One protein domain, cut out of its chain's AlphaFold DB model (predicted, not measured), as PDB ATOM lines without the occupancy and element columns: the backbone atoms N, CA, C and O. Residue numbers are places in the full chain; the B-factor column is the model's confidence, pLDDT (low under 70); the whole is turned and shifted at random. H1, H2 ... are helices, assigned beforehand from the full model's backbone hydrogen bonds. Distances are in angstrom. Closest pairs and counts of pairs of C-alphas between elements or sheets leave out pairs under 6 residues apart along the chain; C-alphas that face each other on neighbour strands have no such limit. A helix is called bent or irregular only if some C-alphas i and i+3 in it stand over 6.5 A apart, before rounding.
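Overview. This is residues 5 to 182 of the 378 residues of an uncharacterized protein of Mollicutes bacterium (UniProt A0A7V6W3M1). What is the main picture? A kinked helix, H6, runs through the core; H1 and H5 cross one side of it with H2 between them, while H7 runs back along its opposite side. H8 lies alongside H1, and the short H3 and H4 sit by H5, away from H8. What is it made of? The printed part has 178 residues with eight named helices, H1 to H8 in order along the chain, and no named strand; its class is all helix, with mostly crossed packing. How is the whole spread? It is compact and rounded, with a radius of gyration of the C-alphas of 16.1 A and spans of 49 by 37 by 30 A.

Along the chain. Where are the first helices? H1 is residues 5 to 23, 26.9 A long, beginning at C-alpha 5 at (216.334, 239.959, 169.558). H2 is residues 38 to 58, 28.5 A; H3 is residues 67 to 70, H4 is residues 74 to 78, and H5 is residues 82 to 94, 18.5 A. Where are the others? H6 is residues 102 to 123, 31.3 A, with a kink of 29 degrees near residue 109; it is irregular, with C-alphas 103 and 106 8.3 A apart. H7 is residues 135 to 146, 16.5 A, and H8 is residues 159 to 180, 32.0 A, ending at C-alpha 180 at (227.097, 233.835, 162.745).

Arrangement. What touches the hub? H6 touches five helices: H1, H2, H5, H7 and H8. Residues 15 to 23 of H1 touch residues 114 to 122 of H6 at a steep tilt of 62 degrees, and their closest C-alphas, those of Ala 20 and Leu 114, are 5.1 A apart. H6 and H7 form a helical hairpin at a shallow tilt of 24 degrees, the C-alphas of Met 117 and Leu 142 closest at 6.9 A. What lies further out? H1 and H8 touch at a shallow tilt of 11 degrees, opposite ways, the C-alphas of His 22 and Leu 163 closest at 5.9 A. H3 touches H5, the C-alphas of Asn 67 and Ser 86 closest at 5.5 A; H4 is close to H5 but not clearly touching it, the C-alphas of Ile 76 and Ser 82 closest at 5.6 A. How complete are the helix backbones? Every O i to N i+4 pair is within hydrogen-bond range in H1, H2, H4, H5, H7 and H8; in H6 it is 16 of 18, and H3 is too short for such a pair.

Size, cuts and confidence. Which links are long? Those from H1 to H2, H6 to H7 and H7 to H8 are long, and the printed part has no cut. Where is confidence low? Residues 55 to 64, 130 and 181 to 182 have pLDDT under 70; the mean of the printed part is 87.9.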
ATOM      1  N   VAL A   5     217.585 239.285 169.932       82.50
ATOM      2  CA  VAL A   5     216.334 239.959 169.558       82.50
ATOM      3  C   VAL A   5     216.583 241.454 169.394       82.50
ATOM      4  O   VAL A   5     216.291 242.002 168.332       82.50
ATOM      5  N   SER A   6     217.205 242.103 170.386       84.56
ATOM      6  CA  SER A   6     217.580 243.520 170.299       84.56
ATOM      7  C   SER A   6     218.518 243.810 169.136       84.56
ATOM      8  O   SER A   6     218.334 244.794 168.414       84.56
ATOM      9  N   VAL A   7     219.534 242.963 168.941       86.25
ATOM     10  CA  VAL A   7     220.511 243.132 167.857       86.25
ATOM     11  C   VAL A   7     219.818 243.049 166.495       86.25
ATOM     12  O   VAL A   7     220.019 243.925 165.646       86.25
ATOM     13  N   TYR A   8     218.969 242.038 166.292       85.44
ATOM     14  CA  TYR A   8     218.220 241.857 165.052       85.44
ATOM     15  C   TYR A   8     217.231 243.003 164.809       85.44
ATOM     16  O   TYR A   8     217.227 243.595 163.726       85.44
ATOM     17  N   TYR A   9     216.463 243.381 165.831       85.31
ATOM     18  CA  TYR A   9     215.506 244.484 165.778       85.31
ATOM     19  C   TYR A   9     216.177 245.802 165.376       85.31
ATOM     20  O   TYR A   9     215.769 246.455 164.412       85.31
ATOM     21  N   LYS A  10     217.278 246.162 166.051       88.19
ATOM     22  CA  LYS A  10     218.049 247.377 165.750       88.19
ATOM     23  C   LYS A  10     218.586 247.360 164.318       88.19
ATOM     24  O   LYS A  10     218.564 248.389 163.642       88.19
ATOM     25  N   SER A  11     219.044 246.203 163.841       88.81
ATOM     26  CA  SER A  11     219.490 246.028 162.455       88.81
ATOM     27  C   SER A  11     218.353 246.280 161.456       88.81
ATOM     28  O   SER A  11     218.512 247.088 160.536       88.81
ATOM     29  N   LYS A  12     217.177 245.669 161.670       88.19
ATOM     30  CA  LYS A  12     215.999 245.845 160.805       88.19
ATOM     31  C   LYS A  12     215.501 247.288 160.786       88.19
ATOM     32  O   LYS A  12     215.316 247.831 159.697       88.19
ATOM     33  N   LYS A  13     215.384 247.935 161.951       91.19
ATOM     34  CA  LYS A  13     215.044 249.363 162.069       91.19
ATOM     35  C   LYS A  13     215.976 250.228 161.231       91.19
ATOM     36  O   LYS A  13     215.522 250.991 160.382       91.19
ATOM     37  N   ASN A  14     217.283 250.057 161.414       92.31
ATOM     38  CA  ASN A  14     218.282 250.838 160.690       92.31
ATOM     39  C   ASN A  14     218.195 250.635 159.173       92.31
ATOM     40  O   ASN A  14     218.303 251.606 158.426       92.31
ATOM     41  N   ASN A  15     218.000 249.400 158.710       93.19
ATOM     42  CA  ASN A  15     217.890 249.107 157.281       93.19
ATOM     43  C   ASN A  15     216.624 249.734 156.677       93.19
ATOM     44  O   ASN A  15     216.718 250.410 155.656       93.19
ATOM     45  N   ILE A  16     215.466 249.588 157.328       94.00
ATOM     46  CA  ILE A  16     214.198 250.158 156.847       94.00
ATOM     47  C   ILE A  16     214.266 251.692 156.821       94.00
ATOM     48  O   ILE A  16     213.923 252.291 155.804       94.00
ATOM     49  N   CYS A  17     214.789 252.336 157.871       94.94
ATOM     50  CA  CYS A  17     214.972 253.792 157.889       94.94
ATOM     51  C   CYS A  17     215.914 254.277 156.778       94.94
ATOM     52  O   CYS A  17     215.620 255.268 156.109       94.94
ATOM     53  N   LYS A  18     217.038 253.583 156.551       94.88
ATOM     54  CA  LYS A  18     217.976 253.923 155.468       94.88
ATOM     55  C   LYS A  18     217.311 253.828 154.099       94.88
ATOM     56  O   LYS A  18     217.438 254.753 153.301       94.88
ATOM     57  N   LEU A  19     216.580 252.746 153.838       97.12
ATOM     58  CA  LEU A  19     215.848 252.569 152.583       97.12
ATOM     59  C   LEU A  19     214.780 253.655 152.397       97.12
ATOM     60  O   LEU A  19     214.681 254.213 151.305       97.12
ATOM     61  N   ALA A  20     214.068 254.036 153.460       96.50
ATOM     62  CA  ALA A  20     213.041 255.076 153.402       96.50
ATOM     63  C   ALA A  20     213.641 256.445 153.069       96.50
ATOM     64  O   ALA A  20     213.094 257.185 152.252       96.50
ATOM     65  N   LEU A  21     214.808 256.757 153.636       95.12
ATOM     66  CA  LEU A  21     215.567 257.963 153.304       95.12
ATOM     67  C   LEU A  21     216.109 257.942 151.868       95.12
ATOM     68  O   LEU A  21     216.185 258.984 151.224       95.12
ATOM     69  N   HIS A  22     216.495 256.783 151.331       95.50
ATOM     70  CA  HIS A  22     216.858 256.685 149.915       95.50
ATOM     71  C   HIS A  22     215.644 256.911 149.009       95.50
ATOM     72  O   HIS A  22     215.734 257.682 148.055       95.50
ATOM     73  N   LEU A  23     214.505 256.299 149.336       96.44
ATOM     74  CA  LEU A  23     213.259 256.462 148.594       96.44
ATOM     75  C   LEU A  23     212.739 257.904 148.631       96.44
ATOM     76  O   LEU A  23     212.265 258.388 147.608       96.44
ATOM     77  N   SER A  24     212.901 258.633 149.738       95.31
ATOM     78  CA  SER A  24     212.490 260.046 149.824       95.31
ATOM     79  C   SER A  24     213.329 260.984 148.947       95.31
ATOM     80  O   SER A  24     212.928 262.112 148.660       95.31
ATOM     81  N   ASN A  25     214.493 260.521 148.481       94.81
ATOM     82  CA  ASN A  25     215.281 261.215 147.465       94.81
ATOM     83  C   ASN A  25     214.866 260.845 146.029       94.81
ATOM     84  O   ASN A  25     215.388 261.445 145.088       94.81
ATOM     85  N   ILE A  26     213.968 259.870 145.851       96.38
ATOM     86  CA  ILE A  26     213.463 259.401 144.552       96.38
ATOM     87  C   ILE A  26     212.033 259.888 144.324       96.38
ATOM     88  O   ILE A  26     211.758 260.394 143.241       96.38
ATOM     89  N   ILE A  27     211.147 259.773 145.317       95.75
ATOM     90  CA  ILE A  27     209.738 260.186 145.229       95.75
ATOM     91  C   ILE A  27     209.420 261.338 146.181       95.75
ATOM     92  O   ILE A  27     210.020 261.467 147.248       95.75
ATOM     93  N   THR A  28     208.478 262.191 145.786       95.06
ATOM     94  CA  THR A  28     208.042 263.355 146.564       95.06
ATOM     95  C   THR A  28     206.601 263.744 146.218       95.06
ATOM     96  O   THR A  28     205.986 263.121 145.353       95.06
ATOM     97  N   ILE A  29     206.090 264.775 146.886       94.81
ATOM     98  CA  ILE A  29     204.815 265.440 146.593       94.81
ATOM     99  C   ILE A  29     205.058 266.925 146.315       94.81
ATOM    100  O   ILE A  29     206.169 267.427 146.511       94.81
ATOM    101  N   ASP A  30     204.032 267.634 145.859       88.06
ATOM    102  CA  ASP A  30     204.064 269.093 145.786       88.06
ATOM    103  C   ASP A  30     203.986 269.723 147.179       88.06
ATOM    104  O   ASP A  30     203.163 269.331 148.002       88.06
ATOM    105  N   ASN A  31     204.851 270.712 147.429       86.19
ATOM    106  CA  ASN A  31     204.891 271.509 148.660       86.19
ATOM    107  C   ASN A  31     204.810 270.686 149.964       86.19
ATOM    108  O   ASN A  31     203.949 270.960 150.804       86.19
ATOM    109  N   PRO A  32     205.706 269.697 150.167       86.50
ATOM    110  CA  PRO A  32     205.691 268.883 151.372       86.50
ATOM    111  C   PRO A  32     205.901 269.753 152.609       86.50
ATOM    112  O   PRO A  32     206.791 270.609 152.608       86.50
ATOM    113  N   ARG A  33     205.142 269.500 153.676       86.31
ATOM    114  CA  ARG A  33     205.228 270.222 154.959       86.31
ATOM    115  C   ARG A  33     205.921 269.407 156.048       86.31
ATOM    116  O   ARG A  33     206.709 269.945 156.831       86.31
ATOM    117  N   LEU A  34     205.649 268.103 156.111       84.44
ATOM    118  CA  LEU A  34     206.270 267.208 157.096       84.44
ATOM    119  C   LEU A  34     207.618 266.683 156.604       84.44
ATOM    120  O   LEU A  34     208.519 266.432 157.408       84.44
ATOM    121  N   THR A  35     207.764 266.534 155.286       81.31
ATOM    122  CA  THR A  35     208.917 265.866 154.666       81.31
ATOM    123  C   THR A  35     209.967 266.817 154.066       81.31
ATOM    124  O   THR A  35     211.003 266.358 153.586       81.31
ATOM    125  N   THR A  36     209.770 268.141 154.149       80.88
ATOM    126  CA  THR A  36     210.688 269.176 153.612       80.88
ATOM    127  C   THR A  36     212.052 269.175 154.298       80.88
ATOM    128  O   THR A  36     213.097 269.279 153.656       80.88
ATOM    129  N   ASN A  37     212.054 269.081 155.629       87.69
ATOM    130  CA  ASN A  37     213.264 269.147 156.436       87.69
ATOM    131  C   ASN A  37     213.837 267.737 156.623       87.69
ATOM    132  O   ASN A  37     213.204 266.885 157.243       87.69
ATOM    133  N   LYS A  38     215.066 267.498 156.146       86.88
ATOM    134  CA  LYS A  38     215.726 266.182 156.234       86.88
ATOM    135  C   LYS A  38     215.864 265.659 157.669       86.88
ATOM    136  O   LYS A  38     215.722 264.458 157.882       86.88
ATOM    137  N   LYS A  39     216.135 266.534 158.645       90.19
ATOM    138  CA  LYS A  39     216.249 266.163 160.066       90.19
ATOM    139  C   LYS A  39     214.887 265.738 160.618       90.19
ATOM    140  O   LYS A  39     214.795 264.675 161.222       90.19
ATOM    141  N   ARG A  40     213.838 266.520 160.337       89.81
ATOM    142  CA  ARG A  40     212.453 266.207 160.730       89.81
ATOM    143  C   ARG A  40     211.957 264.916 160.081       89.81
ATOM    144  O   ARG A  40     211.420 264.060 160.770       89.81
ATOM    145  N   LEU A  41     212.188 264.746 158.779       91.88
ATOM    146  CA  LEU A  41     211.847 263.529 158.043       91.88
ATOM    147  C   LEU A  41     212.523 262.303 158.659       91.88
ATOM    148  O   LEU A  41     211.860 261.304 158.920       91.88
ATOM    149  N   LYS A  42     213.835 262.380 158.912       93.56
ATOM    150  CA  LYS A  42     214.585 261.288 159.538       93.56
ATOM    151  C   LYS A  42     214.011 260.926 160.905       93.56
ATOM    152  O   LYS A  42     213.796 259.750 161.161       93.56
ATOM    153  N   GLU A  43     213.728 261.918 161.743       93.69
ATOM    154  CA  GLU A  43     213.147 261.699 163.069       93.69
ATOM    155  C   GLU A  43     211.761 261.033 162.988       93.69
ATOM    156  O   GLU A  43     211.506 260.046 163.676       93.69
ATOM    157  N   LEU A  44     210.880 261.527 162.110       94.00
ATOM    158  CA  LEU A  44     209.554 260.940 161.897       94.00
ATOM    159  C   LEU A  44     209.647 259.496 161.394       94.00
ATOM    160  O   LEU A  44     208.916 258.637 161.887       94.00
ATOM    161  N   LEU A  45     210.556 259.214 160.455       95.00
ATOM    162  CA  LEU A  45     210.804 257.859 159.966       95.00
ATOM    163  C   LEU A  45     211.339 256.956 161.078       95.00
ATOM    164  O   LEU A  45     210.827 255.857 161.250       95.00
ATOM    165  N   GLU A  46     212.326 257.401 161.855       94.06
ATOM    166  CA  GLU A  46     212.914 256.603 162.934       94.06
ATOM    167  C   GLU A  46     211.895 256.238 164.013       94.06
ATOM    168  O   GLU A  46     211.883 255.086 164.443       94.06
ATOM    169  N   LEU A  47     211.032 257.176 164.410       93.94
ATOM    170  CA  LEU A  47     209.960 256.928 165.379       93.94
ATOM    171  C   LEU A  47     208.868 256.020 164.803       93.94
ATOM    172  O   LEU A  47     208.439 255.075 165.462       93.94
ATOM    173  N   SER A  48     208.439 256.277 163.565       94.12
ATOM    174  CA  SER A  48     207.370 255.500 162.931       94.12
ATOM    175  C   SER A  48     207.816 254.069 162.643       94.12
ATOM    176  O   SER A  48     207.080 253.128 162.911       94.12
ATOM    177  N   VAL A  49     209.038 253.874 162.143       93.00
ATOM    178  CA  VAL A  49     209.598 252.539 161.882       93.00
ATOM    179  C   VAL A  49     209.793 251.762 163.181       93.00
ATOM    180  O   VAL A  49     209.544 250.562 163.188       93.00
ATOM    181  N   ASP A  50     210.196 252.416 164.272       89.44
ATOM    182  CA  ASP A  50     210.315 251.771 165.584       89.44
ATOM    183  C   ASP A  50     208.975 251.174 166.025       89.44
ATOM    184  O   ASP A  50     208.852 249.968 166.218       89.44
ATOM    185  N   ILE A  51     207.932 252.005 166.071       87.06
ATOM    186  CA  ILE A  51     206.597 251.554 166.469       87.06
ATOM    187  C   ILE A  51     206.067 250.504 165.486       87.06
ATOM    188  O   ILE A  51     205.481 249.514 165.913       87.06
ATOM    189  N   TYR A  52     206.289 250.679 164.180       85.94
ATOM    190  CA  TYR A  52     205.814 249.750 163.152       85.94
ATOM    191  C   TYR A  52     206.480 248.368 163.249       85.94
ATOM    192  O   TYR A  52     205.791 247.352 163.153       85.94
ATOM    193  N   ILE A  53     207.799 248.299 163.466       81.00
ATOM    194  CA  ILE A  53     208.502 247.018 163.636       81.00
ATOM    195  C   ILE A  53     208.077 246.356 164.943       81.00
ATOM    196  O   ILE A  53     207.829 245.155 164.937       81.00
ATOM    197  N   ASP A  54     207.947 247.102 166.041       76.94
ATOM    198  CA  ASP A  54     207.435 246.549 167.300       76.94
ATOM    199  C   ASP A  54     206.047 245.907 167.100       76.94
ATOM    200  O   ASP A  54     205.820 244.757 167.485       76.94
ATOM    201  N   LYS A  55     205.159 246.595 166.367       69.69
ATOM    202  CA  LYS A  55     203.811 246.119 166.016       69.69
ATOM    203  C   LYS A  55     203.815 244.841 165.170       69.69
ATOM    204  O   LYS A  55     203.024 243.948 165.438       69.69
ATOM    205  N   HIS A  56     204.676 244.759 164.152       66.19
ATOM    206  CA  HIS A  56     204.658 243.657 163.181       66.19
ATOM    207  C   HIS A  56     205.598 242.490 163.507       66.19
ATOM    208  O   HIS A  56     205.381 241.394 162.996       66.19
ATOM    209  N   PHE A  57     206.642 242.700 164.313       62.66
ATOM    210  CA  PHE A  57     207.636 241.663 164.622       62.66
ATOM    211  C   PHE A  57     207.630 241.205 166.076       62.66
ATOM    212  O   PHE A  57     208.036 240.074 166.333       62.66
ATOM    213  N   LEU A  58     207.239 242.060 167.028       58.12
ATOM    214  CA  LEU A  58     207.435 241.784 168.456       58.12
ATOM    215  C   LEU A  58     206.133 241.668 169.258       58.12
ATOM    216  O   LEU A  58     206.148 241.079 170.344       58.12
ATOM    217  N   SER A  59     205.017 242.192 168.751       53.69
ATOM    218  CA  SER A  59     203.747 242.268 169.474       53.69
ATOM    219  C   SER A  59     202.625 241.480 168.799       53.69
ATOM    220  O   SER A  59     202.482 241.500 167.585       53.69
ATOM    221  N   THR A  60     201.787 240.832 169.608       48.16
ATOM    222  CA  THR A  60     200.494 240.259 169.196       48.16
ATOM    223  C   THR A  60     199.319 241.185 169.523       48.16
ATOM    224  O   THR A  60     198.166 240.788 169.382       48.16
ATOM    225  N   ARG A  61     199.575 242.405 170.019       49.81
ATOM    226  CA  ARG A  61     198.503 243.320 170.430       49.81
ATOM    227  C   ARG A  61     197.859 243.973 169.214       49.81
ATOM    228  O   ARG A  61     198.501 244.764 168.520       49.81
ATOM    229  N   GLU A  62     196.566 243.725 169.039       53.12
ATOM    230  CA  GLU A  62     195.713 244.560 168.200       53.12
ATOM    231  C   GLU A  62     195.754 245.997 168.737       53.12
ATOM    232  O   GLU A  62     195.546 246.243 169.929       53.12
ATOM    233  N   ARG A  63     196.086 246.964 167.876       59.12
ATOM    234  CA  ARG A  63     195.933 248.387 168.206       59.12
ATOM    235  C   ARG A  63     194.802 248.966 167.381       59.12
ATOM    236  O   ARG A  63     194.621 248.585 166.229       59.12
ATOM    237  N   MET A  64     194.132 249.946 167.973       65.06
ATOM    238  CA  MET A  64     193.081 250.723 167.334       65.06
ATOM    239  C   MET A  64     193.550 251.269 165.979       65.06
ATOM    240  O   MET A  64     194.637 251.845 165.874       65.06
ATOM    241  N   ASN A  65     192.734 251.067 164.945       74.81
ATOM    242  CA  ASN A  65     192.914 251.723 163.658       74.81
ATOM    243  C   ASN A  65     192.570 253.208 163.839       74.81
ATOM    244  O   ASN A  65     191.415 253.560 164.066       74.81
ATOM    245  N   LEU A  66     193.586 254.072 163.799       79.88
ATOM    246  CA  LEU A  66     193.416 255.515 163.988       79.88
ATOM    247  C   LEU A  66     193.063 256.233 162.682       79.88
ATOM    248  O   LEU A  66     192.729 257.415 162.707       79.88
ATOM    249  N   ASN A  67     193.140 255.553 161.539       80.44
ATOM    250  CA  ASN A  67     193.001 256.207 160.240       80.44
ATOM    251  C   ASN A  67     191.596 256.761 160.061       80.44
ATOM    252  O   ASN A  67     191.448 257.934 159.737       80.44
ATOM    253  N   ASP A  68     190.584 255.958 160.388       76.00
ATOM    254  CA  ASP A  68     189.172 256.301 160.192       76.00
ATOM    255  C   ASP A  68     188.741 257.549 160.989       76.00
ATOM    256  O   ASP A  68     187.739 258.188 160.657       76.00
ATOM    257  N   VAL A  69     189.533 257.925 162.000       81.19
ATOM    258  CA  VAL A  69     189.344 259.119 162.834       81.19
ATOM    259  C   VAL A  69     189.923 260.378 162.180       81.19
ATOM    260  O   VAL A  69     189.309 261.441 162.263       81.19
ATOM    261  N   PHE A  70     191.087 260.289 161.527       84.94
ATOM    262  CA  PHE A  70     191.838 261.474 161.089       84.94
ATOM    263  C   PHE A  70     191.965 261.640 159.568       84.94
ATOM    264  O   PHE A  70     192.049 262.775 159.098       84.94
ATOM    265  N   ILE A  71     192.015 260.546 158.800       86.62
ATOM    266  CA  ILE A  71     192.337 260.546 157.365       86.62
ATOM    267  C   ILE A  71     191.464 259.523 156.628       86.62
ATOM    268  O   ILE A  71     191.556 258.325 156.881       86.62
ATOM    269  N   LYS A  72     190.675 259.977 155.646       82.50
ATOM    270  CA  LYS A  72     189.767 259.127 154.845       82.50
ATOM    271  C   LYS A  72     190.210 258.993 153.388       82.50
ATOM    272  O   LYS A  72     189.395 259.055 152.470       82.50
ATOM    273  N   SER A  73     191.510 258.831 153.170       88.50
ATOM    274  CA  SER A  73     192.049 258.732 151.816       88.50
ATOM    275  C   SER A  73     191.778 257.354 151.200       88.50
ATOM    276  O   SER A  73     192.118 256.348 151.833       88.50
ATOM    277  N   PRO A  74     191.261 257.262 149.956       90.19
ATOM    278  CA  PRO A  74     191.030 255.973 149.291       90.19
ATOM    279  C   PRO A  74     192.328 255.166 149.127       90.19
ATOM    280  O   PRO A  74     192.325 253.937 149.222       90.19
ATOM    281  N   TYR A  75     193.462 255.863 149.004       93.25
ATOM    282  CA  TYR A  75     194.784 255.260 148.855       93.25
ATOM    283  C   TYR A  75     195.230 254.449 150.079       93.25
ATOM    284  O   TYR A  75     196.081 253.571 149.947       93.25
ATOM    285  N   ILE A  76     194.671 254.698 151.272       90.62
ATOM    286  CA  ILE A  76     195.036 253.931 152.472       90.62
ATOM    287  C   ILE A  76     194.656 252.461 152.295       90.62
ATOM    288  O   ILE A  76     195.480 251.578 152.544       90.62
ATOM    289  N   ASN A  77     193.431 252.206 151.839       86.88
ATOM    290  CA  ASN A  77     192.924 250.853 151.648       86.88
ATOM    291  C   ASN A  77     193.468 250.241 150.356       86.88
ATOM    292  O   ASN A  77     193.964 249.116 150.390       86.88
ATOM    293  N   GLU A  78     193.466 250.996 149.252       91.62
ATOM    294  CA  GLU A  78     193.946 250.521 147.946       91.62
ATOM    295  C   GLU A  78     195.404 250.026 147.994       91.62
ATOM    296  O   GLU A  78     195.749 249.027 147.362       91.62
ATOM    297  N   TYR A  79     196.254 250.673 148.799       89.94
ATOM    298  CA  TYR A  79     197.677 250.336 148.921       89.94
ATOM    299  C   TYR A  79     198.037 249.591 150.216       89.94
ATOM    300  O   TYR A  79     199.222 249.357 150.486       89.94
ATOM    301  N   GLY A  80     197.047 249.202 151.028       88.75
ATOM    302  CA  GLY A  80     197.271 248.469 152.279       88.75
ATOM    303  C   GLY A  80     198.203 249.210 153.249       88.75
ATOM    304  O   GLY A  80     199.171 248.628 153.765       88.75
ATOM    305  N   LEU A  81     197.944 250.505 153.446       91.88
ATOM    306  CA  LEU A  81     198.736 251.421 154.275       91.88
ATOM    307  C   LEU A  81     198.181 251.592 155.691       91.88
ATOM    308  O   LEU A  81     198.794 252.307 156.481       91.88
ATOM    309  N   SER A  82     197.059 250.943 156.015       89.31
ATOM    310  CA  SER A  82     196.307 251.195 157.247       89.31
ATOM    311  C   SER A  82     197.186 251.166 158.508       89.31
ATOM    312  O   SER A  82     197.268 252.151 159.247       89.31
ATOM    313  N   ASP A  83     197.957 250.094 158.701       86.81
ATOM    314  CA  ASP A  83     198.833 249.966 159.869       86.81
ATOM    315  C   ASP A  83     199.902 251.056 159.948       86.81
ATOM    316  O   ASP A  83     200.178 251.587 161.026       86.81
ATOM    317  N   VAL A  84     200.496 251.408 158.805       90.81
ATOM    318  CA  VAL A  84     201.580 252.392 158.731       90.81
ATOM    319  C   VAL A  84     201.045 253.795 159.015       90.81
ATOM    320  O   VAL A  84     201.661 254.541 159.774       90.81
ATOM    321  N   VAL A  85     199.890 254.149 158.444       93.44
ATOM    322  CA  VAL A  85     199.255 255.457 158.656       93.44
ATOM    323  C   VAL A  85     198.854 255.625 160.117       93.44
ATOM    324  O   VAL A  85     199.159 256.660 160.706       93.44
ATOM    325  N   SER A  86     198.295 254.586 160.743       91.25
ATOM    326  CA  SER A  86     197.927 254.634 162.162       91.25
ATOM    327  C   SER A  86     199.148 254.865 163.052       91.25
ATOM    328  O   SER A  86     199.083 255.634 164.008       91.25
ATOM    329  N   VAL A  87     200.285 254.250 162.713       91.25
ATOM    330  CA  VAL A  87     201.550 254.476 163.423       91.25
ATOM    331  C   VAL A  87     202.063 255.904 163.231       91.25
ATOM    332  O   VAL A  87     202.481 256.534 164.201       91.25
ATOM    333  N   ILE A  88     202.011 256.444 162.014       93.44
ATOM    334  CA  ILE A  88     202.431 257.828 161.751       93.44
ATOM    335  C   ILE A  88     201.542 258.812 162.521       93.44
ATOM    336  O   ILE A  88     202.062 259.729 163.154       93.44
ATOM    337  N   ILE A  89     200.224 258.597 162.530       93.12
ATOM    338  CA  ILE A  89     199.267 259.382 163.320       93.12
ATOM    339  C   ILE A  89     199.636 259.333 164.807       93.12
ATOM    340  O   ILE A  89     199.741 260.382 165.437       93.12
ATOM    341  N   GLU A  90     199.918 258.151 165.362       91.56
ATOM    342  CA  GLU A  90     200.349 258.004 166.759       91.56
ATOM    343  C   GLU A  90     201.621 258.819 167.061       91.56
ATOM    344  O   GLU A  90     201.705 259.488 168.094       91.56
ATOM    345  N   VAL A  91     202.603 258.815 166.153       93.06
ATOM    346  CA  VAL A  91     203.833 259.618 166.282       93.06
ATOM    347  C   VAL A  91     203.530 261.116 166.245       93.06
ATOM    348  O   VAL A  91     204.079 261.871 167.050       93.06
ATOM    349  N   LEU A  92     202.663 261.560 165.335       92.94
ATOM    350  CA  LEU A  92     202.276 262.968 165.223       92.94
ATOM    351  C   LEU A  92     201.510 263.442 166.462       92.94
ATOM    352  O   LEU A  92     201.791 264.536 166.955       92.94
ATOM    353  N   ILE A  93     200.628 262.604 167.017       91.25
ATOM    354  CA  ILE A  93     199.928 262.872 168.279       91.25
ATOM    355  C   ILE A  93     200.931 263.044 169.420       91.25
ATOM    356  O   ILE A  93     200.900 264.057 170.118       91.25
ATOM    357  N   LYS A  94     201.879 262.108 169.566       90.69
ATOM    358  CA  LYS A  94     202.942 262.178 170.587       90.69
ATOM    359  C   LYS A  94     203.829 263.418 170.456       90.69
ATOM    360  O   LYS A  94     204.394 263.869 171.446       90.69
ATOM    361  N   LYS A  95     203.954 263.972 169.248       89.69
ATOM    362  CA  LYS A  95     204.687 265.214 168.969       89.69
ATOM    363  C   LYS A  95     203.839 266.486 169.092       89.69
ATOM    364  O   LYS A  95     204.358 267.563 168.815       89.69
ATOM    365  N   GLY A  96     202.568 266.383 169.482       87.75
ATOM    366  CA  GLY A  96     201.671 267.531 169.634       87.75
ATOM    367  C   GLY A  96     201.154 268.117 168.315       87.75
ATOM    368  O   GLY A  96     200.695 269.251 168.299       87.75
ATOM    369  N   ILE A  97     201.205 267.368 167.206       85.50
ATOM    370  CA  ILE A  97     200.818 267.832 165.854       85.50
ATOM    371  C   ILE A  97     199.395 267.345 165.499       85.50
ATOM    372  O   ILE A  97     199.075 267.099 164.343       85.50
ATOM    373  N   ILE A  98     198.521 267.154 166.494       84.75
ATOM    374  CA  ILE A  98     197.204 266.505 166.327       84.75
ATOM    375  C   ILE A  98     196.293 267.295 165.378       84.75
ATOM    376  O   ILE A  98     195.684 266.727 164.473       84.75
ATOM    377  N   LEU A  99     196.218 268.614 165.579       82.44
ATOM    378  CA  LEU A  99     195.296 269.496 164.855       82.44
ATOM    379  C   LEU A  99     195.631 269.612 163.362       82.44
ATOM    380  O   LEU A  99     194.758 269.891 162.546       82.44
ATOM    381  N   ASP A 100     196.881 269.332 162.998       81.50
ATOM    382  CA  ASP A 100     197.377 269.459 161.633       81.50
ATOM    383  C   ASP A 100     197.355 268.143 160.849       81.50
ATOM    384  O   ASP A 100     197.708 268.139 159.670       81.50
ATOM    385  N   ILE A 101     196.940 267.021 161.447       89.38
ATOM    386  CA  ILE A 101     196.991 265.701 160.791       89.38
ATOM    387  C   ILE A 101     196.205 265.708 159.475       89.38
ATOM    388  O   ILE A 101     196.746 265.332 158.437       89.38
ATOM    389  N   LYS A 102     194.969 266.222 159.490       87.44
ATOM    390  CA  LYS A 102     194.122 266.318 158.291       87.44
ATOM    391  C   LYS A 102     194.740 267.220 157.214       87.44
ATOM    392  O   LYS A 102     194.697 266.901 156.032       87.44
ATOM    393  N   ASN A 103     195.384 268.311 157.629       87.69
ATOM    394  CA  ASN A 103     196.040 269.265 156.727       87.69
ATOM    395  C   ASN A 103     197.330 268.716 156.092       87.69
ATOM    396  O   ASN A 103     197.868 269.336 155.177       87.69
ATOM    397  N   ASN A 104     197.842 267.585 156.585       90.69
ATOM    398  CA  ASN A 104     199.059 266.936 156.103       90.69
ATOM    399  C   ASN A 104     198.787 265.535 155.530       90.69
ATOM    400  O   ASN A 104     199.703 264.717 155.469       90.69
ATOM    401  N   GLU A 105     197.555 265.247 155.094       92.75
ATOM    402  CA  GLU A 105     197.161 263.936 154.558       92.75
ATOM    403  C   GLU A 105     198.142 263.413 153.490       92.75
ATOM    404  O   GLU A 105     198.663 262.306 153.625       92.75
ATOM    405  N   ASN A 106     198.478 264.224 152.482       94.50
ATOM    406  CA  ASN A 106     199.384 263.811 151.401       94.50
ATOM    407  C   ASN A 106     200.811 263.520 151.898       94.50
ATOM    408  O   ASN A 106     201.440 262.563 151.444       94.50
ATOM    409  N   ASP A 107     201.330 264.314 152.841       94.00
ATOM    410  CA  ASP A 107     202.633 264.071 153.474       94.00
ATOM    411  C   ASP A 107     202.616 262.768 154.291       94.00
ATOM    412  O   ASP A 107     203.591 262.013 154.278       94.00
ATOM    413  N   ILE A 108     201.514 262.486 154.991       95.38
ATOM    414  CA  ILE A 108     201.339 261.264 155.786       95.38
ATOM    415  C   ILE A 108     201.267 260.040 154.873       95.38
ATOM    416  O   ILE A 108     201.920 259.034 155.154       95.38
ATOM    417  N   ILE A 109     200.548 260.129 153.753       95.50
ATOM    418  CA  ILE A 109     200.487 259.052 152.759       95.50
ATOM    419  C   ILE A 109     201.857 258.842 152.112       95.50
ATOM    420  O   ILE A 109     202.302 257.700 152.005       95.50
ATOM    421  N   LEU A 110     202.588 259.912 151.770       96.38
ATOM    422  CA  LEU A 110     203.969 259.802 151.294       96.38
ATOM    423  C   LEU A 110     204.857 259.083 152.323       96.38
ATOM    424  O   LEU A 110     205.554 258.134 151.967       96.38
ATOM    425  N   LEU A 111     204.826 259.490 153.597       96.25
ATOM    426  CA  LEU A 111     205.574 258.825 154.671       96.25
ATOM    427  C   LEU A 111     205.203 257.341 154.791       96.25
ATOM    428  O   LEU A 111     206.091 256.493 154.918       96.25
ATOM    429  N   ALA A 112     203.913 257.017 154.696       95.81
ATOM    430  CA  ALA A 112     203.435 255.643 154.761       95.81
ATOM    431  C   ALA A 112     203.949 254.799 153.587       95.81
ATOM    432  O   ALA A 112     204.435 253.684 153.792       95.81
ATOM    433  N   LEU A 113     203.921 255.349 152.370       96.69
ATOM    434  CA  LEU A 113     204.476 254.714 151.175       96.69
ATOM    435  C   LEU A 113     205.983 254.482 151.313       96.69
ATOM    436  O   LEU A 113     206.451 253.381 151.027       96.69
ATOM    437  N   LEU A 114     206.739 255.470 151.804       96.69
ATOM    438  CA  LEU A 114     208.182 255.338 152.032       96.69
ATOM    439  C   LEU A 114     208.497 254.179 152.983       96.69
ATOM    440  O   LEU A 114     209.366 253.357 152.680       96.69
ATOM    441  N   ILE A 115     207.779 254.070 154.105       95.88
ATOM    442  CA  ILE A 115     207.964 252.983 155.078       95.88
ATOM    443  C   ILE A 115     207.543 251.636 154.476       95.88
ATOM    444  O   ILE A 115     208.311 250.672 154.539       95.88
ATOM    445  N   LYS A 116     206.369 251.560 153.836       93.69
ATOM    446  CA  LYS A 116     205.850 250.322 153.231       93.69
ATOM    447  C   LYS A 116     206.772 249.800 152.130       93.69
ATOM    448  O   LYS A 116     207.134 248.624 152.140       93.69
ATOM    449  N   MET A 117     207.196 250.664 151.209       95.75
ATOM    450  CA  MET A 117     208.134 250.308 150.143       95.75
ATOM    451  C   MET A 117     209.475 249.853 150.719       95.75
ATOM    452  O   MET A 117     210.012 248.842 150.277       95.75
ATOM    453  N   SER A 118     209.998 250.548 151.732       95.69
ATOM    454  CA  SER A 118     211.242 250.152 152.408       95.69
ATOM    455  C   SER A 118     211.140 248.773 153.030       95.69
ATOM    456  O   SER A 118     212.077 247.984 152.938       95.69
ATOM    457  N   PHE A 119     209.991 248.465 153.626       91.50
ATOM    458  CA  PHE A 119     209.722 247.154 154.183       91.50
ATOM    459  C   PHE A 119     209.738 246.072 153.101       91.50
ATOM    460  O   PHE A 119     210.492 245.108 153.215       91.50
ATOM    461  N   LEU A 120     208.984 246.271 152.015       91.50
ATOM    462  CA  LEU A 120     208.924 245.343 150.883       91.50
ATOM    463  C   LEU A 120     210.292 245.134 150.224       91.50
ATOM    464  O   LEU A 120     210.655 244.003 149.915       91.50
ATOM    465  N   LEU A 121     211.077 246.198 150.054       94.12
ATOM    466  CA  LEU A 121     212.432 246.104 149.513       94.12
ATOM    467  C   LEU A 121     213.389 245.392 150.473       94.12
ATOM    468  O   LEU A 121     214.231 244.616 150.031       94.12
ATOM    469  N   ASN A 122     213.259 245.612 151.783       90.88
ATOM    470  CA  ASN A 122     214.088 244.935 152.773       90.88
ATOM    471  C   ASN A 122     213.844 243.415 152.790       90.88
ATOM    472  O   ASN A 122     214.794 242.665 152.996       90.88
ATOM    473  N   LYS A 123     212.610 242.954 152.521       86.00
ATOM    474  CA  LYS A 123     212.282 241.517 152.404       86.00
ATOM    475  C   LYS A 123     213.068 240.812 151.302       86.00
ATOM    476  O   LYS A 123     213.416 239.645 151.447       86.00
ATOM    477  N   LEU A 124     213.393 241.522 150.222       87.88
ATOM    478  CA  LEU A 124     214.175 240.971 149.114       87.88
ATOM    479  C   LEU A 124     215.592 240.550 149.537       87.88
ATOM    480  O   LEU A 124     216.223 239.747 148.859       87.88
ATOM    481  N   ASN A 125     216.096 241.084 150.652       87.31
ATOM    482  CA  ASN A 125     217.433 240.782 151.165       87.31
ATOM    483  C   ASN A 125     217.477 239.556 152.086       87.31
ATOM    484  O   ASN A 125     218.549 239.254 152.611       87.31
ATOM    485  N   ASN A 126     216.348 238.865 152.267       80.00
ATOM    486  CA  ASN A 126     216.261 237.673 153.096       80.00
ATOM    487  C   ASN A 126     217.321 236.636 152.658       80.00
ATOM    488  O   ASN A 126     217.341 236.229 151.493       80.00
ATOM    489  N   PRO A 127     218.206 236.199 153.573       77.25
ATOM    490  CA  PRO A 127     219.311 235.301 153.243       77.25
ATOM    491  C   PRO A 127     218.869 233.865 152.949       77.25
ATOM    492  O   PRO A 127     219.688 233.083 152.484       77.25
ATOM    493  N   PHE A 128     217.610 233.513 153.224       74.88
ATOM    494  CA  PHE A 128     217.048 232.181 152.991       74.88
ATOM    495  C   PHE A 128     216.350 232.045 151.630       74.88
ATOM    496  O   PHE A 128     215.738 231.017 151.358       74.88
ATOM    497  N   TYR A 129     216.378 233.086 150.794       75.81
ATOM    498  CA  TYR A 129     215.892 232.998 149.421       75.81
ATOM    499  C   TYR A 129     217.034 232.646 148.469       75.81
ATOM    500  O   TYR A 129     217.948 233.444 148.261       75.81
ATOM    501  N   ASP A 130     216.920 231.480 147.832       65.38
ATOM    502  CA  ASP A 130     217.916 230.965 146.881       65.38
ATOM    503  C   ASP A 130     217.882 231.672 145.519       65.38
ATOM    504  O   ASP A 130     218.817 231.575 144.728       65.38
ATOM    505  N   LYS A 131     216.804 232.407 145.219       75.44
ATOM    506  CA  LYS A 131     216.644 233.082 143.927       75.44
ATOM    507  C   LYS A 131     217.470 234.360 143.859       75.44
ATOM    508  O   LYS A 131     217.462 235.189 144.775       75.44
ATOM    509  N   GLU A 132     218.135 234.554 142.724       81.50
ATOM    510  CA  GLU A 132     218.743 235.835 142.400       81.50
ATOM    511  C   GLU A 132     217.661 236.924 142.322       81.50
ATOM    512  O   GLU A 132     216.560 236.713 141.812       81.50
ATOM    513  N   VAL A 133     217.964 238.090 142.892       86.69
ATOM    514  CA  VAL A 133     217.007 239.187 143.038       86.69
ATOM    515  C   VAL A 133     217.351 240.292 142.054       86.69
ATOM    516  O   VAL A 133     218.388 240.946 142.178       86.69
ATOM    517  N   ASP A 134     216.423 240.577 141.144       91.88
ATOM    518  CA  ASP A 134     216.467 241.785 140.326       91.88
ATOM    519  C   ASP A 134     215.878 242.975 141.106       91.88
ATOM    520  O   ASP A 134     214.662 243.219 141.146       91.88
ATOM    521  N   TYR A 135     216.767 243.723 141.764       94.00
ATOM    522  CA  TYR A 135     216.388 244.914 142.523       94.00
ATOM    523  C   TYR A 135     215.828 246.024 141.634       94.00
ATOM    524  O   TYR A 135     214.900 246.710 142.057       94.00
ATOM    525  N   ASN A 136     216.342 246.199 140.412       93.88
ATOM    526  CA  ASN A 136     215.875 247.254 139.510       93.88
ATOM    527  C   ASN A 136     214.422 247.017 139.116       93.88
ATOM    528  O   ASN A 136     213.584 247.912 139.253       93.88
ATOM    529  N   LYS A 137     214.101 245.790 138.699       94.62
ATOM    530  CA  LYS A 137     212.727 245.391 138.386       94.62
ATOM    531  C   LYS A 137     211.800 245.574 139.587       94.62
ATOM    532  O   LYS A 137     210.699 246.101 139.433       94.62
ATOM    533  N   SER A 138     212.251 245.191 140.780       94.19
ATOM    534  CA  SER A 138     211.456 245.302 142.011       94.19
ATOM    535  C   SER A 138     211.188 246.755 142.416       94.19
ATOM    536  O   SER A 138     210.049 247.103 142.726       94.19
ATOM    537  N   ILE A 139     212.204 247.623 142.358       96.12
ATOM    538  CA  ILE A 139     212.068 249.059 142.641       96.12
ATOM    539  C   ILE A 139     211.132 249.710 141.622       96.12
ATOM    540  O   ILE A 139     210.183 250.379 142.021       96.12
ATOM    541  N   ASN A 140     211.345 249.478 140.323       94.81
ATOM    542  CA  ASN A 140     210.509 250.060 139.271       94.81
ATOM    543  C   ASN A 140     209.051 249.598 139.376       94.81
ATOM    544  O   ASN A 140     208.146 250.408 139.199       94.81
ATOM    545  N   LYS A 141     208.802 248.331 139.732       95.50
ATOM    546  CA  LYS A 141     207.444 247.837 139.993       95.50
ATOM    547  C   LYS A 141     206.773 248.613 141.127       95.50
ATOM    548  O   LYS A 141     205.630 249.031 140.969       95.50
ATOM    549  N   LEU A 142     207.467 248.812 142.250       95.44
ATOM    550  CA  LEU A 142     206.922 249.575 143.375       95.44
ATOM    551  C   LEU A 142     206.691 251.044 142.998       95.44
ATOM    552  O   LEU A 142     205.625 251.567 143.300       95.44
ATOM    553  N   LEU A 143     207.631 251.683 142.297       95.62
ATOM    554  CA  LEU A 143     207.480 253.065 141.822       95.62
ATOM    555  C   LEU A 143     206.285 253.219 140.875       95.62
ATOM    556  O   LEU A 143     205.478 254.121 141.048       95.62
ATOM    557  N   ASN A 144     206.120 252.317 139.908       94.25
ATOM    558  CA  ASN A 144     204.996 252.375 138.972       94.25
ATOM    559  C   ASN A 144     203.642 252.214 139.676       94.25
ATOM    560  O   ASN A 144     202.653 252.786 139.230       94.25
ATOM    561  N   LEU A 145     203.584 251.440 140.765       93.75
ATOM    562  CA  LEU A 145     202.374 251.333 141.580       93.75
ATOM    563  C   LEU A 145     202.095 252.635 142.336       93.75
ATOM    564  O   LEU A 145     200.953 253.092 142.334       93.75
ATOM    565  N   THR A 146     203.111 253.238 142.960       93.00
ATOM    566  CA  THR A 146     202.929 254.458 143.762       93.00
ATOM    567  C   THR A 146     202.649 255.698 142.920       93.00
ATOM    568  O   THR A 146     201.885 256.553 143.351       93.00
ATOM    569  N   LEU A 147     203.187 255.776 141.702       93.81
ATOM    570  CA  LEU A 147     202.959 256.889 140.771       93.81
ATOM    571  C   LEU A 147     201.546 256.927 140.174       93.81
ATOM    572  O   LEU A 147     201.203 257.888 139.495       93.81
ATOM    573  N   LYS A 148     200.708 255.915 140.430       94.88
ATOM    574  CA  LYS A 148     199.270 255.996 140.132       94.88
ATOM    575  C   LYS A 148     198.529 256.957 141.075       94.88
ATOM    576  O   LYS A 148     197.420 257.367 140.757       94.88
ATOM    577  N   ILE A 149     199.135 257.327 142.208       95.56
ATOM    578  CA  ILE A 149     198.601 258.345 143.115       95.56
ATOM    579  C   ILE A 149     198.932 259.728 142.521       95.56
ATOM    580  O   ILE A 149     200.117 260.060 142.436       95.56
ATOM    581  N   PRO A 150     197.938 260.559 142.144       93.75
ATOM    582  CA  PRO A 150     198.149 261.730 141.281       93.75
ATOM    583  C   PRO A 150     199.152 262.767 141.799       93.75
ATOM    584  O   PRO A 150     199.820 263.427 141.012       93.75
ATOM    585  N   TYR A 151     199.260 262.925 143.120       94.12
ATOM    586  CA  TYR A 151     200.141 263.914 143.744       94.12
ATOM    587  C   TYR A 151     201.548 263.376 144.062       94.12
ATOM    588  O   TYR A 151     202.385 264.125 144.569       94.12
ATOM    589  N   ILE A 152     201.827 262.093 143.801       96.38
ATOM    590  CA  ILE A 152     203.152 261.490 143.984       96.38
ATOM    591  C   ILE A 152     203.935 261.610 142.678       96.38
ATOM    592  O   ILE A 152     203.478 261.185 141.621       96.38
ATOM    593  N   LYS A 153     205.161 262.132 142.752       95.12
ATOM    594  CA  LYS A 153     206.024 262.344 141.583       95.12
ATOM    595  C   LYS A 153     207.456 261.873 141.802       95.12
ATOM    596  O   LYS A 153     207.950 261.820 142.931       95.12
ATOM    597  N   ILE A 154     208.151 261.570 140.703       94.69
ATOM    598  CA  ILE A 154     209.591 261.289 140.721       94.69
ATOM    599  C   ILE A 154     210.353 262.611 140.859       94.69
ATOM    600  O   ILE A 154     210.224 263.505 140.030       94.69
ATOM    601  N   LYS A 155     211.185 262.709 141.897       92.75
ATOM    602  CA  LYS A 155     212.100 263.824 142.152       92.75
ATOM    603  C   LYS A 155     213.456 263.637 141.473       92.75
ATOM    604  O   LYS A 155     213.966 264.566 140.863       92.75
ATOM    605  N   ASN A 156     214.076 262.464 141.629       91.31
ATOM    606  CA  ASN A 156     215.396 262.178 141.064       91.31
ATOM    607  C   ASN A 156     215.559 260.671 140.808       91.31
ATOM    608  O   ASN A 156     215.732 259.877 141.736       91.31
ATOM    609  N   LYS A 157     215.521 260.289 139.527       90.56
ATOM    610  CA  LYS A 157     215.602 258.891 139.078       90.56
ATOM    611  C   LYS A 157     217.008 258.291 139.231       90.56
ATOM    612  O   LYS A 157     217.132 257.088 139.432       90.56
ATOM    613  N   GLU A 158     218.063 259.104 139.214       90.81
ATOM    614  CA  GLU A 158     219.457 258.644 139.332       90.81
ATOM    615  C   GLU A 158     219.747 258.017 140.705       90.81
ATOM    616  O   GLU A 158     220.587 257.123 140.841       90.81
ATOM    617  N   ASN A 159     219.000 258.421 141.739       93.62
ATOM    618  CA  ASN A 159     219.125 257.856 143.083       93.62
ATOM    619  C   ASN A 159     218.661 256.389 143.180       93.62
ATOM    620  O   ASN A 159     218.960 255.736 144.184       93.62
ATOM    621  N   ILE A 160     218.015 255.832 142.145       94.75
ATOM    622  CA  ILE A 160     217.679 254.399 142.076       94.75
ATOM    623  C   ILE A 160     218.949 253.540 142.151       94.75
ATOM    624  O   ILE A 160     218.984 252.575 142.911       94.75
ATOM    625  N   ASN A 161     220.034 253.924 141.469       93.81
ATOM    626  CA  ASN A 161     221.292 253.167 141.506       93.81
ATOM    627  C   ASN A 161     221.915 253.138 142.913       93.81
ATOM    628  O   ASN A 161     222.481 252.124 143.338       93.81
ATOM    629  N   LYS A 162     221.762 254.229 143.677       95.62
ATOM    630  CA  LYS A 162     222.189 254.291 145.083       95.62
ATOM    631  C   LYS A 162     221.340 253.366 145.957       95.62
ATOM    632  O   LYS A 162     221.896 252.644 146.780       95.62
ATOM    633  N   LEU A 163     220.025 253.334 145.737       96.56
ATOM    634  CA  LEU A 163     219.111 252.427 146.437       96.56
ATOM    635  C   LEU A 163     219.438 250.950 146.151       96.56
ATOM    636  O   LEU A 163     219.515 250.152 147.082       96.56
ATOM    637  N   VAL A 164     219.708 250.589 144.891       96.25
ATOM    638  CA  VAL A 164     220.148 249.233 144.506       96.25
ATOM    639  C   VAL A 164     221.450 248.850 145.209       96.25
ATOM    640  O   VAL A 164     221.582 247.736 145.720       96.25
ATOM    641  N   SER A 165     222.415 249.771 145.254       94.88
ATOM    642  CA  SER A 165     223.699 249.541 145.923       94.88
ATOM    643  C   SER A 165     223.522 249.319 147.429       94.88
ATOM    644  O   SER A 165     224.119 248.396 147.989       94.88
ATOM    645  N   GLU A 166     222.651 250.096 148.080       96.06
ATOM    646  CA  GLU A 166     222.337 249.911 149.500       96.06
ATOM    647  C   GLU A 166     221.642 248.567 149.762       96.06
ATOM    648  O   GLU A 166     222.018 247.872 150.706       96.06
ATOM    649  N   LEU A 167     220.709 248.131 148.905       95.69
ATOM    650  CA  LEU A 167     220.073 246.810 149.025       95.69
ATOM    651  C   LEU A 167     221.096 245.671 148.938       95.69
ATOM    652  O   LEU A 167     221.123 244.796 149.804       95.69
ATOM    653  N   LYS A 168     222.028 245.726 147.978       93.12
ATOM    654  CA  LYS A 168     223.134 244.755 147.888       93.12
ATOM    655  C   LYS A 168     223.989 244.739 149.163       93.12
ATOM    656  O   LYS A 168     224.374 243.666 149.634       93.12
ATOM    657  N   ASN A 169     224.265 245.904 149.751       93.62
ATOM    658  CA  ASN A 169     225.006 246.011 151.011       93.62
ATOM    659  C   ASN A 169     224.215 245.483 152.215       93.62
ATOM    660  O   ASN A 169     224.809 244.907 153.131       93.62
ATOM    661  N   ILE A 170     222.894 245.669 152.239       93.44
ATOM    662  CA  ILE A 170     222.011 245.071 153.245       93.44
ATOM    663  C   ILE A 170     222.047 243.548 153.119       93.44
ATOM    664  O   ILE A 170     222.363 242.895 154.112       93.44
ATOM    665  N   LYS A 171     221.856 242.977 151.920       91.00
ATOM    666  CA  LYS A 171     221.927 241.518 151.693       91.00
ATOM    667  C   LYS A 171     223.239 240.915 152.202       91.00
ATOM    668  O   LYS A 171     223.220 239.935 152.940       91.00
ATOM    669  N   LYS A 172     224.386 241.539 151.902       90.44
ATOM    670  CA  LYS A 172     225.697 241.101 152.430       90.44
ATOM    671  C   LYS A 172     225.748 241.099 153.963       90.44
ATOM    672  O   LYS A 172     226.328 240.190 154.552       90.44
ATOM    673  N   ARG A 173     225.171 242.115 154.617       90.19
ATOM    674  CA  ARG A 173     225.101 242.200 156.085       90.19
ATOM    675  C   ARG A 173     224.157 241.153 156.675       90.19
ATOM    676  O   ARG A 173     224.518 240.559 157.684       90.19
ATOM    677  N   GLU A 174     223.005 240.901 156.052       87.06
ATOM    678  CA  GLU A 174     222.060 239.873 156.514       87.06
ATOM    679  C   GLU A 174     222.667 238.474 156.410       87.06
ATOM    680  O   GLU A 174     222.651 237.738 157.392       87.06
ATOM    681  N   ILE A 175     223.306 238.140 155.284       86.06
ATOM    682  CA  ILE A 175     224.012 236.860 155.119       86.06
ATOM    683  C   ILE A 175     225.073 236.681 156.212       86.06
ATOM    684  O   ILE A 175     225.106 235.646 156.869       86.06
ATOM    685  N   LYS A 176     225.905 237.702 156.469       86.25
ATOM    686  CA  LYS A 176     226.913 237.646 157.545       86.25
ATOM    687  C   LYS A 176     226.283 237.474 158.927       86.25
ATOM    688  O   LYS A 176     226.775 236.673 159.715       86.25
ATOM    689  N   PHE A 177     225.209 238.209 159.216       83.88
ATOM    690  CA  PHE A 177     224.490 238.108 160.485       83.88
ATOM    691  C   PHE A 177     223.968 236.685 160.705       83.88
ATOM    692  O   PHE A 177     224.260 236.074 161.729       83.88
ATOM    693  N   PHE A 178     223.271 236.114 159.723       79.81
ATOM    694  CA  PHE A 178     222.715 234.771 159.853       79.81
ATOM    695  C   PHE A 178     223.769 233.665 159.772       79.81
ATOM    696  O   PHE A 178     223.577 232.633 160.409       79.81
ATOM    697  N   ALA A 179     224.900 233.873 159.096       75.25
ATOM    698  CA  ALA A 179     226.025 232.938 159.134       75.25
ATOM    699  C   ALA A 179     226.608 232.793 160.553       75.25
ATOM    700  O   ALA A 179     226.910 231.680 160.975       75.25
ATOM    701  N   ILE A 180     226.697 233.887 161.325       70.00
ATOM    702  CA  ILE A 180     227.097 233.835 162.745       70.00
ATOM    703  C   ILE A 180     226.117 232.962 163.541       70.00
ATOM    704  O   ILE A 180     226.542 232.135 164.342       70.00
ATOM    705  N   LEU A 181     224.818 233.100 163.262       64.12
ATOM    706  CA  LEU A 181     223.734 232.356 163.911       64.12
ATOM    707  C   LEU A 181     223.528 230.925 163.378       64.12
ATOM    708  O   LEU A 181     222.597 230.231 163.794       64.12
ATOM    709  N   SER A 182     224.314 230.498 162.391       57.12
ATOM    710  CA  SER A 182     224.163 229.197 161.719       57.12
ATOM    711  C   SER A 182     225.401 228.321 161.842       57.12
ATOM    712  O   SER A 182     225.438 227.269 161.217       57.12
TER     713      SER A 182